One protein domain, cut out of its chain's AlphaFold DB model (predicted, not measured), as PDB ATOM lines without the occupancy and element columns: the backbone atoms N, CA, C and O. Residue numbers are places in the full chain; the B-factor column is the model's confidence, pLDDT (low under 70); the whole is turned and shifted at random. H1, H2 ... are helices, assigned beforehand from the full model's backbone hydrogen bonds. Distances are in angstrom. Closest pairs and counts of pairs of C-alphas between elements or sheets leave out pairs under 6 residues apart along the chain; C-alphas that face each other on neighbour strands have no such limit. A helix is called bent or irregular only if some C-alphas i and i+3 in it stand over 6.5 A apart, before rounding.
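This is residues 90 to 178 of the 201 residues of the protein "Reverse transcriptase domain-containing protein" of Vitis vinifera (UniProt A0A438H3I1). An open, stretched-out chain of three helices, none touching another, is strung on long links: kinked H2 makes the base, a long unnamed stretch leads from one end of it to small H1, and H3 extends away beyond the other. Residues 108 to 113 stick out as a loop, and residues 166 to 178 as a free end. The printed part has 89 residues, with H1, H2 and H3 in chain order and no named strand. The class is all helix, though under half of the residues are in named elements. It is extended, with a radius of gyration of the C-alphas of 21.3 A, and flat, spanning 59 by 41 by 17 A.

Start at Ala 90 and go on to C-alpha 98 at (217.519, 343.265, 131.994), where H1, residues 98 to 102, begins. Next find C-alpha 125 at (233.907, 328.688, 147.294); from there H2, residues 125 to 145, runs 29.5 A. H3, residues 159 to 175, runs 25.9 A and ends at C-alpha 175, (227.751, 371.362, 180.394).

Compare the helices and you will find H1 and H2 apart, H2 and H3 apart, and H1 and H3 apart. Look near residue 139 for a kink of 41 degrees in H2. H2 is only just irregular: C-alphas 140 and 143 are 6.7 A apart. In H1 every O i to N i+4 pair is within hydrogen-bond range; in H2 13 of 17 are, and in H3 10 of 13.

The C-alphas farthest apart, those of Ala 95 and Ser 177, are 59.9 A apart. The printed part has no cut. Both links are long: 22 residues from H1 to H2 and 13 from H2 to H3. Read the B-factor column: the mean pLDDT of the printed part is 71.4, and residues 90 to 123 are under 70.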
ATOM      1  N   ALA A  90     230.508 333.555 137.095       43.97
ATOM      2  CA  ALA A  90     229.216 334.218 137.023       43.97
ATOM      3  C   ALA A  90     229.220 335.169 135.813       43.97
ATOM      4  O   ALA A  90     230.244 335.833 135.583       43.97
ATOM      5  N   PRO A  91     228.119 335.220 135.046       40.78
ATOM      6  CA  PRO A  91     228.018 336.120 133.917       40.78
ATOM      7  C   PRO A  91     228.450 337.513 134.384       40.78
ATOM      8  O   PRO A  91     228.081 337.954 135.475       40.78
ATOM      9  N   ARG A  92     229.310 338.185 133.612       44.78
ATOM     10  CA  ARG A  92     229.700 339.569 133.906       44.78
ATOM     11  C   ARG A  92     228.422 340.431 134.054       44.78
ATOM     12  O   ARG A  92     227.355 339.985 133.636       44.78
ATOM     13  N   PRO A  93     228.457 341.645 134.631       39.84
ATOM     14  CA  PRO A  93     227.262 342.498 134.743       39.84
ATOM     15  C   PRO A  93     226.463 342.647 133.428       39.84
ATOM     16  O   PRO A  93     225.244 342.785 133.455       39.84
ATOM     17  N   ASP A  94     227.160 342.544 132.297       43.28
ATOM     18  CA  ASP A  94     226.707 342.523 130.901       43.28
ATOM     19  C   ASP A  94     226.022 341.221 130.433       43.28
ATOM     20  O   ASP A  94     225.419 341.199 129.363       43.28
ATOM     21  N   ALA A  95     226.064 340.147 131.217       39.94
ATOM     22  CA  ALA A  95     225.524 338.834 130.871       39.94
ATOM     23  C   ALA A  95     224.331 338.400 131.752       39.94
ATOM     24  O   ALA A  95     223.821 337.288 131.615       39.94
ATOM     25  N   PHE A  96     223.835 339.297 132.610       44.38
ATOM     26  CA  PHE A  96     222.508 339.181 133.215       44.38
ATOM     27  C   PHE A  96     221.472 339.886 132.333       44.38
ATOM     28  O   PHE A  96     221.696 341.004 131.870       44.38
ATOM     29  N   SER A  97     220.319 339.252 132.108       46.31
ATOM     30  CA  SER A  97     219.230 339.884 131.362       46.31
ATOM     31  C   SER A  97     218.700 341.110 132.114       46.31
ATOM     32  O   SER A  97     218.699 341.152 133.345       46.31
ATOM     33  N   LEU A  98     218.183 342.103 131.387       45.41
ATOM     34  CA  LEU A  98     217.519 343.265 131.994       45.41
ATOM     35  C   LEU A  98     216.387 342.834 132.955       45.41
ATOM     36  O   LEU A  98     216.152 343.475 133.972       45.41
ATOM     37  N   ALA A  99     215.751 341.687 132.682       43.69
ATOM     38  CA  ALA A  99     214.745 341.070 133.541       43.69
ATOM     39  C   ALA A  99     215.289 340.607 134.908       43.69
ATOM     40  O   ALA A  99     214.583 340.737 135.905       43.69
ATOM     41  N   PHE A 100     216.536 340.120 134.984       51.28
ATOM     42  CA  PHE A 100     217.182 339.781 136.258       51.28
ATOM     43  C   PHE A 100     217.317 341.030 137.141       51.28
ATOM     44  O   PHE A 100     216.914 341.017 138.302       51.28
ATOM     45  N   TRP A 101     217.779 342.144 136.568       45.59
ATOM     46  CA  TRP A 101     217.921 343.412 137.290       45.59
ATOM     47  C   TRP A 101     216.574 344.035 137.678       45.59
ATOM     48  O   TRP A 101     216.431 344.529 138.796       45.59
ATOM     49  N   ASN A 102     215.565 343.932 136.808       44.72
ATOM     50  CA  ASN A 102     214.208 344.429 137.065       44.72
ATOM     51  C   ASN A 102     213.449 343.627 138.135       44.72
ATOM     52  O   ASN A 102     212.449 344.108 138.660       44.72
ATOM     53  N   SER A 103     213.904 342.417 138.475       49.44
ATOM     54  CA  SER A 103     213.297 341.599 139.536       49.44
ATOM     55  C   SER A 103     213.755 341.978 140.949       49.44
ATOM     56  O   SER A 103     213.192 341.482 141.924       49.44
ATOM     57  N   TRP A 104     214.743 342.873 141.080       46.84
ATOM     58  CA  TRP A 104     215.215 343.377 142.368       46.84
ATOM     59  C   TRP A 104     214.433 344.646 142.769       46.84
ATOM     60  O   TRP A 104     214.703 345.718 142.226       46.84
ATOM     61  N   PRO A 105     213.503 344.604 143.747       44.47
ATOM     62  CA  PRO A 105     212.560 345.706 144.003       44.47
ATOM     63  C   PRO A 105     213.180 346.966 144.637       44.47
ATOM     64  O   PRO A 105     212.463 347.887 145.010       44.47
ATOM     65  N   ILE A 106     214.499 346.990 144.856       52.75
ATOM     66  CA  ILE A 106     215.166 347.963 145.739       52.75
ATOM     67  C   ILE A 106     215.754 349.155 144.961       52.75
ATOM     68  O   ILE A 106     216.172 350.130 145.578       52.75
ATOM     69  N   VAL A 107     215.788 349.131 143.622       47.81
ATOM     70  CA  VAL A 107     216.538 350.146 142.856       47.81
ATOM     71  C   VAL A 107     215.759 350.696 141.659       47.81
ATOM     72  O   VAL A 107     216.271 350.748 140.548       47.81
ATOM     73  N   GLU A 108     214.534 351.177 141.872       44.12
ATOM     74  CA  GLU A 108     213.982 352.204 140.978       44.12
ATOM     75  C   GLU A 108     214.465 353.581 141.452       44.12
ATOM     76  O   GLU A 108     213.956 354.165 142.409       44.12
ATOM     77  N   GLY A 109     215.504 354.105 140.797       48.00
ATOM     78  CA  GLY A 109     215.850 355.522 140.909       48.00
ATOM     79  C   GLY A 109     214.799 356.368 140.186       48.00
ATOM     80  O   GLY A 109     214.352 355.982 139.108       48.00
ATOM     81  N   ARG A 110     214.445 357.539 140.738       48.53
ATOM     82  CA  ARG A 110     213.392 358.457 140.233       48.53
ATOM     83  C   ARG A 110     213.499 358.882 138.755       48.53
ATOM     84  O   ARG A 110     212.543 359.451 138.246       48.53
ATOM     85  N   ASP A 111     214.591 358.554 138.065       50.84
ATOM     86  CA  ASP A 111     214.857 358.956 136.677       50.84
ATOM     87  C   ASP A 111     215.091 357.765 135.719       50.84
ATOM     88  O   ASP A 111     215.674 357.944 134.648       50.84
ATOM     89  N   GLY A 112     214.756 356.528 136.113       51.06
ATOM     90  CA  GLY A 112     214.950 355.332 135.270       51.06
ATOM     91  C   GLY A 112     216.418 354.984 134.969       51.06
ATOM     92  O   GLY A 112     216.704 354.146 134.117       51.06
ATOM     93  N   ARG A 113     217.373 355.632 135.652       47.25
ATOM     94  CA  ARG A 113     218.813 355.379 135.522       47.25
ATOM     95  C   ARG A 113     219.382 354.845 136.827       47.25
ATOM     96  O   ARG A 113     219.455 355.559 137.825       47.25
ATOM     97  N   TYR A 114     219.839 353.602 136.782       53.66
ATOM     98  CA  TYR A 114     220.518 352.937 137.881       53.66
ATOM     99  C   TYR A 114     221.936 353.505 138.056       53.66
ATOM    100  O   TYR A 114     222.804 353.283 137.213       53.66
ATOM    101  N   LYS A 115     222.175 354.279 139.120       49.66
ATOM    102  CA  LYS A 115     223.477 354.937 139.358       49.66
ATOM    103  C   LYS A 115     224.293 354.343 140.513       49.66
ATOM    104  O   LYS A 115     225.505 354.522 140.523       49.66
ATOM    105  N   ASP A 116     223.670 353.576 141.411       54.88
ATOM    106  CA  ASP A 116     224.286 353.158 142.682       54.88
ATOM    107  C   ASP A 116     224.343 351.633 142.877       54.88
ATOM    108  O   ASP A 116     224.112 351.112 143.971       54.88
ATOM    109  N   PHE A 117     224.677 350.883 141.824       57.75
ATOM    110  CA  PHE A 117     224.965 349.458 141.985       57.75
ATOM    111  C   PHE A 117     226.298 349.245 142.709       57.75
ATOM    112  O   PHE A 117     227.343 349.744 142.290       57.75
ATOM    113  N   ARG A 118     226.270 348.438 143.776       53.38
ATOM    114  CA  ARG A 118     227.465 347.824 144.370       53.38
ATOM    115  C   ARG A 118     227.499 346.354 143.948       53.38
ATOM    116  O   ARG A 118     226.864 345.540 144.619       53.38
ATOM    117  N   PRO A 119     228.159 346.003 142.829       50.19
ATOM    118  CA  PRO A 119     228.232 344.613 142.400       50.19
ATOM    119  C   PRO A 119     228.930 343.785 143.485       50.19
ATOM    120  O   PRO A 119     230.039 344.104 143.911       50.19
ATOM    121  N   ILE A 120     228.264 342.732 143.955       54.66
ATOM    122  CA  ILE A 120     228.869 341.757 144.862       54.66
ATOM    123  C   ILE A 120     229.602 340.745 143.988       54.66
ATOM    124  O   ILE A 120     228.980 340.009 143.226       54.66
ATOM    125  N   SER A 121     230.929 340.702 144.093       59.31
ATOM    126  CA  SER A 121     231.742 339.730 143.364       59.31
ATOM    127  C   SER A 121     231.424 338.311 143.841       59.31
ATOM    128  O   SER A 121     231.741 337.937 144.975       59.31
ATOM    129  N   LEU A 122     230.819 337.496 142.974       59.88
ATOM    130  CA  LEU A 122     230.620 336.076 143.248       59.88
ATOM    131  C   LEU A 122     231.934 335.328 142.989       59.88
ATOM    132  O   LEU A 122     232.246 334.953 141.866       59.88
ATOM    133  N   MET A 123     232.734 335.173 144.042       67.44
ATOM    134  CA  MET A 123     233.989 334.414 144.007       67.44
ATOM    135  C   MET A 123     233.748 332.932 144.320       67.44
ATOM    136  O   MET A 123     232.839 332.603 145.094       67.44
ATOM    137  N   GLY A 124     234.595 332.057 143.766       74.00
ATOM    138  CA  GLY A 124     234.559 330.613 144.016       74.00
ATOM    139  C   GLY A 124     234.631 330.265 145.509       74.00
ATOM    140  O   GLY A 124     235.223 330.993 146.313       74.00
ATOM    141  N   SER A 125     234.014 329.147 145.896       74.50
ATOM    142  CA  SER A 125     233.907 328.688 147.294       74.50
ATOM    143  C   SER A 125     235.271 328.548 147.986       74.50
ATOM    144  O   SER A 125     235.410 328.936 149.147       74.50
ATOM    145  N   LEU A 126     236.299 328.105 147.255       71.62
ATOM    146  CA  LEU A 126     237.675 328.001 147.748       71.62
ATOM    147  C   LEU A 126     238.250 329.360 148.174       71.62
ATOM    148  O   LEU A 126     238.813 329.489 149.259       71.62
ATOM    149  N   TYR A 127     238.058 330.402 147.361       74.06
ATOM    150  CA  TYR A 127     238.516 331.752 147.696       74.06
ATOM    151  C   TYR A 127     237.841 332.267 148.973       74.06
ATOM    152  O   TYR A 127     238.495 332.834 149.849       74.06
ATOM    153  N   LYS A 128     236.535 332.009 149.126       79.00
ATOM    154  CA  LYS A 128     235.790 332.364 150.345       79.00
ATOM    155  C   LYS A 128     236.330 331.629 151.573       79.00
ATOM    156  O   LYS A 128     236.435 332.240 152.637       79.00
ATOM    157  N   LEU A 129     236.694 330.352 151.437       78.00
ATOM    158  CA  LEU A 129     237.283 329.562 152.521       78.00
ATOM    159  C   LEU A 129     238.632 330.142 152.963       78.00
ATOM    160  O   LEU A 129     238.835 330.387 154.152       78.00
ATOM    161  N   LEU A 130     239.522 330.441 152.018       77.56
ATOM    162  CA  LEU A 130     240.822 331.049 152.313       77.56
ATOM    163  C   LEU A 130     240.680 332.421 152.966       77.56
ATOM    164  O   LEU A 130     241.273 332.670 154.018       77.56
ATOM    165  N   ALA A 131     239.837 333.285 152.397       82.44
ATOM    166  CA  ALA A 131     239.543 334.593 152.967       82.44
ATOM    167  C   ALA A 131     239.006 334.459 154.400       82.44
ATOM    168  O   ALA A 131     239.393 335.222 155.285       82.44
ATOM    169  N   LYS A 132     238.170 333.447 154.667       86.38
ATOM    170  CA  LYS A 132     237.650 333.168 156.009       86.38
ATOM    171  C   LYS A 132     238.744 332.732 156.980       86.38
ATOM    172  O   LYS A 132     238.748 333.200 158.119       86.38
ATOM    173  N   ILE A 133     239.666 331.872 156.552       87.31
ATOM    174  CA  ILE A 133     240.809 331.438 157.368       87.31
ATOM    175  C   ILE A 133     241.680 332.645 157.734       87.31
ATOM    176  O   ILE A 133     241.989 332.843 158.912       87.31
ATOM    177  N   ILE A 134     242.018 333.487 156.754       85.69
ATOM    178  CA  ILE A 134     242.815 334.703 156.965       85.69
ATOM    179  C   ILE A 134     242.081 335.665 157.906       85.69
ATOM    180  O   ILE A 134     242.648 336.097 158.910       85.69
ATOM    181  N   ALA A 135     240.797 335.930 157.657       87.19
ATOM    182  CA  ALA A 135     239.981 336.791 158.506       87.19
ATOM    183  C   ALA A 135     239.906 336.275 159.954       87.19
ATOM    184  O   ALA A 135     239.986 337.062 160.895       87.19
ATOM    185  N   ASN A 136     239.804 334.959 160.160       88.38
ATOM    186  CA  ASN A 136     239.786 334.359 161.496       88.38
ATOM    187  C   ASN A 136     241.126 334.513 162.231       88.38
ATOM    188  O   ASN A 136     241.123 334.738 163.445       88.38
ATOM    189  N   LYS A 137     242.260 334.428 161.521       87.62
ATOM    190  CA  LYS A 137     243.584 334.719 162.093       87.62
ATOM    191  C   LYS A 137     243.698 336.198 162.468       87.62
ATOM    192  O   LYS A 137     244.013 336.517 163.613       87.62
ATOM    193  N   LEU A 138     243.348 337.089 161.539       86.38
ATOM    194  CA  LEU A 138     243.423 338.537 161.718       86.38
ATOM    195  C   LEU A 138     242.506 339.027 162.853       86.38
ATOM    196  O   LEU A 138     242.904 339.865 163.660       86.38
ATOM    197  N   LYS A 139     241.330 338.412 163.019       85.88
ATOM    198  CA  LYS A 139     240.384 338.686 164.115       85.88
ATOM    199  C   LYS A 139     241.005 338.573 165.514       85.88
ATOM    200  O   LYS A 139     240.520 339.229 166.433       85.88
ATOM    201  N   ARG A 140     242.051 337.757 165.705       85.44
ATOM    202  CA  ARG A 140     242.752 337.622 166.999       85.44
ATOM    203  C   ARG A 140     243.702 338.784 167.295       85.44
ATOM    204  O   ARG A 140     244.044 338.996 168.455       85.44
ATOM    205  N   ILE A 141     244.142 339.493 166.258       86.38
ATOM    206  CA  ILE A 141     245.185 340.522 166.326       86.38
ATOM    207  C   ILE A 141     244.570 341.918 166.217       86.38
ATOM    208  O   ILE A 141     244.970 342.805 166.962       86.38
ATOM    209  N   VAL A 142     243.551 342.100 165.368       86.75
ATOM    210  CA  VAL A 142     242.912 343.404 165.102       86.75
ATOM    211  C   VAL A 142     242.504 344.118 166.381       86.75
ATOM    212  O   VAL A 142     242.803 345.294 166.518       86.75
ATOM    213  N   GLY A 143     241.923 343.410 167.356       82.94
ATOM    214  CA  GLY A 143     241.511 344.017 168.627       82.94
ATOM    215  C   GLY A 143     242.648 344.619 169.465       82.94
ATOM    216  O   GLY A 143     242.361 345.410 170.352       82.94
ATOM    217  N   LYS A 144     243.912 344.261 169.192       85.62
ATOM    218  CA  LYS A 144     245.106 344.828 169.843       85.62
ATOM    219  C   LYS A 144     245.722 345.998 169.069       85.62
ATOM    220  O   LYS A 144     246.474 346.764 169.650       85.62
ATOM    221  N   VAL A 145     245.460 346.083 167.762       87.12
ATOM    222  CA  VAL A 145     246.046 347.094 166.860       87.12
ATOM    223  C   VAL A 145     245.115 348.295 166.702       87.12
ATOM    224  O   VAL A 145     245.570 349.420 166.529       87.12
ATOM    225  N   VAL A 146     243.804 348.059 166.756       86.75
ATOM    226  CA  VAL A 146     242.790 349.108 166.628       86.75
ATOM    227  C   VAL A 146     242.546 349.825 167.949       86.75
ATOM    228  O   VAL A 146     242.593 349.234 169.029       86.75
ATOM    229  N   LEU A 147     242.209 351.105 167.836       84.38
ATOM    230  CA  LEU A 147     241.909 351.982 168.962       84.38
ATOM    231  C   LEU A 147     240.674 351.504 169.737       84.38
ATOM    232  O   LEU A 147     239.782 350.856 169.184       84.38
ATOM    233  N   GLU A 148     240.597 351.842 171.023       83.06
ATOM    234  CA  GLU A 148     239.507 351.410 171.911       83.06
ATOM    235  C   GLU A 148     238.133 351.923 171.464       83.06
ATOM    236  O   GLU A 148     237.147 351.198 171.550       83.06
ATOM    237  N   TYR A 149     238.084 353.122 170.884       80.44
ATOM    238  CA  TYR A 149     236.861 353.756 170.381       80.44
ATOM    239  C   TYR A 149     236.416 353.267 168.990       80.44
ATOM    240  O   TYR A 149     235.371 353.686 168.488       80.44
ATOM    241  N   GLN A 150     237.174 352.376 168.340       83.88
ATOM    242  CA  GLN A 150     236.764 351.774 167.071       83.88
ATOM    243  C   GLN A 150     235.842 350.572 167.326       83.88
ATOM    244  O   GLN A 150     236.297 349.471 167.639       83.88
ATOM    245  N   ASN A 151     234.533 350.786 167.182       81.56
ATOM    246  CA  ASN A 151     233.515 349.774 167.503       81.56
ATOM    247  C   ASN A 151     233.155 348.838 166.335       81.56
ATOM    248  O   ASN A 151     232.678 347.727 166.554       81.56
ATOM    249  N   ALA A 152     233.402 349.242 165.088       81.75
ATOM    250  CA  ALA A 152     233.072 348.432 163.917       81.75
ATOM    251  C   ALA A 152     234.138 347.360 163.621       81.75
ATOM    252  O   ALA A 152     235.334 347.618 163.722       81.75
ATOM    253  N   PHE A 153     233.697 346.171 163.191       81.62
ATOM    254  CA  PHE A 153     234.539 345.052 162.726       81.62
ATOM    255  C   PHE A 153     235.540 344.465 163.745       81.62
ATOM    256  O   PHE A 153     236.381 343.643 163.378       81.62
ATOM    257  N   VAL A 154     235.415 344.798 165.032       82.94
ATOM    258  CA  VAL A 154     236.233 344.228 166.115       82.94
ATOM    259  C   VAL A 154     235.441 343.160 166.864       82.94
ATOM    260  O   VAL A 154     234.243 343.294 167.109       82.94
ATOM    261  N   ARG A 155     236.096 342.051 167.233       80.06
ATOM    262  CA  ARG A 155     235.453 341.006 168.042       80.06
ATOM    263  C   ARG A 155     235.046 341.589 169.399       80.06
ATOM    264  O   ARG A 155     235.848 342.267 170.027       80.06
ATOM    265  N   SER A 156     233.847 341.239 169.858       81.69
ATOM    266  CA  SER A 156     233.317 341.627 171.174       81.69
ATOM    267  C   SER A 156     233.006 343.119 171.340       81.69
ATOM    268  O   SER A 156     232.796 343.546 172.467       81.69
ATOM    269  N   ARG A 157     232.940 343.890 170.247       84.88
ATOM    270  CA  ARG A 157     232.413 345.261 170.241       84.88
ATOM    271  C   ARG A 157     231.151 345.305 169.391       84.88
ATOM    272  O   ARG A 157     231.108 344.702 168.315       84.88
ATOM    273  N   GLN A 158     230.116 345.961 169.892       86.06
ATOM    274  CA  GLN A 158     228.864 346.168 169.178       86.06
ATOM    275  C   GLN A 158     228.799 347.601 168.661       86.06
ATOM    276  O   GLN A 158     229.308 348.533 169.275       86.06
ATOM    277  N   ILE A 159     228.115 347.806 167.532       85.75
ATOM    278  CA  ILE A 159     227.920 349.158 166.987       85.75
ATOM    279  C   ILE A 159     227.154 350.069 167.962       85.75
ATOM    280  O   ILE A 159     227.351 351.280 167.963       85.75
ATOM    281  N   LEU A 160     226.323 349.470 168.819       87.06
ATOM    282  CA  LEU A 160     225.541 350.168 169.836       87.06
ATOM    283  C   LEU A 160     226.399 350.699 170.988       87.06
ATOM    284  O   LEU A 160     226.003 351.683 171.605       87.06
ATOM    285  N   ASP A 161     227.591 350.138 171.220       86.00
ATOM    286  CA  ASP A 161     228.502 350.590 172.280       86.00
ATOM    287  C   ASP A 161     229.013 352.021 172.019       86.00
ATOM    288  O   ASP A 161     229.386 352.738 172.944       86.00
ATOM    289  N   ALA A 162     228.977 352.482 170.762       86.88
ATOM    290  CA  ALA A 162     229.365 353.841 170.382       86.88
ATOM    291  C   ALA A 162     228.343 354.913 170.804       86.88
ATOM    292  O   ALA A 162     228.710 356.070 171.012       86.88
ATOM    293  N   VAL A 163     227.061 354.546 170.903       90.25
ATOM    294  CA  VAL A 163     225.949 355.478 171.143       90.25
ATOM    295  C   VAL A 163     226.026 356.148 172.522       90.25
ATOM    296  O   VAL A 163     225.987 357.382 172.560       90.25
ATOM    297  N   PRO A 164     226.163 355.414 173.649       90.25
ATOM    298  CA  PRO A 164     226.242 356.047 174.966       90.25
ATOM    299  C   PRO A 164     227.487 356.931 175.105       90.25
ATOM    300  O   PRO A 164     227.386 358.033 175.636       90.25
ATOM    301  N   ILE A 165     228.626 356.506 174.541       88.38
ATOM    302  CA  ILE A 165     229.877 357.281 174.544       88.38
ATOM    303  C   ILE A 165     229.678 358.617 173.816       88.38
ATOM    304  O   ILE A 165     230.032 359.674 174.335       88.38
ATOM    305  N   ALA A 166     229.073 358.597 172.625       89.75
ATOM    306  CA  ALA A 166     228.796 359.817 171.871       89.75
ATOM    307  C   ALA A 166     227.849 360.762 172.630       89.75
ATOM    308  O   ALA A 166     228.082 361.972 172.655       89.75
ATOM    309  N   SER A 167     226.811 360.219 173.277       91.88
ATOM    310  CA  SER A 167     225.877 361.012 174.085       91.88
ATOM    311  C   SER A 167     226.584 361.699 175.250       91.88
ATOM    312  O   SER A 167     226.420 362.901 175.448       91.88
ATOM    313  N   GLU A 168     227.421 360.967 175.985       92.56
ATOM    314  CA  GLU A 168     228.164 361.509 177.120       92.56
ATOM    315  C   GLU A 168     229.144 362.610 176.698       92.56
ATOM    316  O   GLU A 168     229.222 363.649 177.356       92.56
ATOM    317  N   VAL A 169     229.847 362.430 175.574       90.88
ATOM    318  CA  VAL A 169     230.760 363.443 175.020       90.88
ATOM    319  C   VAL A 169     230.006 364.728 174.664       90.88
ATOM    320  O   VAL A 169     230.453 365.826 175.010       90.88
ATOM    321  N   ILE A 170     228.846 364.606 174.011       91.00
ATOM    322  CA  ILE A 170     228.000 365.752 173.653       91.00
ATOM    323  C   ILE A 170     227.498 366.461 174.916       91.00
ATOM    324  O   ILE A 170     227.599 367.686 175.019       91.00
ATOM    325  N   ASP A 171     226.983 365.711 175.888       92.50
ATOM    326  CA  ASP A 171     226.419 366.273 177.114       92.50
ATOM    327  C   ASP A 171     227.488 366.911 178.003       92.50
ATOM    328  O   ASP A 171     227.276 367.997 178.549       92.50
ATOM    329  N   SER A 172     228.668 366.299 178.096       92.25
ATOM    330  CA  SER A 172     229.838 366.879 178.756       92.25
ATOM    331  C   SER A 172     230.213 368.222 178.128       92.25
ATOM    332  O   SER A 172     230.384 369.221 178.835       92.25
ATOM    333  N   ARG A 173     230.239 368.299 176.789       90.06
ATOM    334  CA  ARG A 173     230.561 369.549 176.095       90.06
ATOM    335  C   ARG A 173     229.506 370.625 176.331       90.06
ATOM    336  O   ARG A 173     229.881 371.756 176.639       90.06
ATOM    337  N   LYS A 174     228.216 370.276 176.275       89.00
ATOM    338  CA  LYS A 174     227.111 371.197 176.593       89.00
ATOM    339  C   LYS A 174     227.238 371.769 178.005       89.00
ATOM    340  O   LYS A 174     227.115 372.976 178.179       89.00
ATOM    341  N   ARG A 175     227.545 370.926 179.000       92.62
ATOM    342  CA  ARG A 175     227.751 371.362 180.394       92.62
ATOM    343  C   ARG A 175     228.957 372.290 180.549       92.62
ATOM    344  O   ARG A 175     228.894 373.244 181.311       92.62
ATOM    345  N   SER A 176     230.033 372.045 179.801       91.12
ATOM    346  CA  SER A 176     231.255 372.862 179.858       91.12
ATOM    347  C   SER A 176     231.132 374.255 179.222       91.12
ATOM    348  O   SER A 176     232.098 375.013 179.266       91.12
ATOM    349  N   SER A 177     229.997 374.585 178.578       84.69
ATOM    350  CA  SER A 177     229.771 375.834 177.816       84.69
ATOM    351  C   SER A 177     230.901 376.204 176.842       84.69
ATOM    352  O   SER A 177     231.069 377.359 176.458       84.69
ATOM    353  N   SER A 178     231.696 375.216 176.433       85.25
ATOM    354  CA  SER A 178     232.873 375.401 175.595       85.25
ATOM    355  C   SER A 178     232.522 375.079 174.147       85.25
ATOM    356  O   SER A 178     231.961 374.019 173.866       85.25
TER     357      SER A 178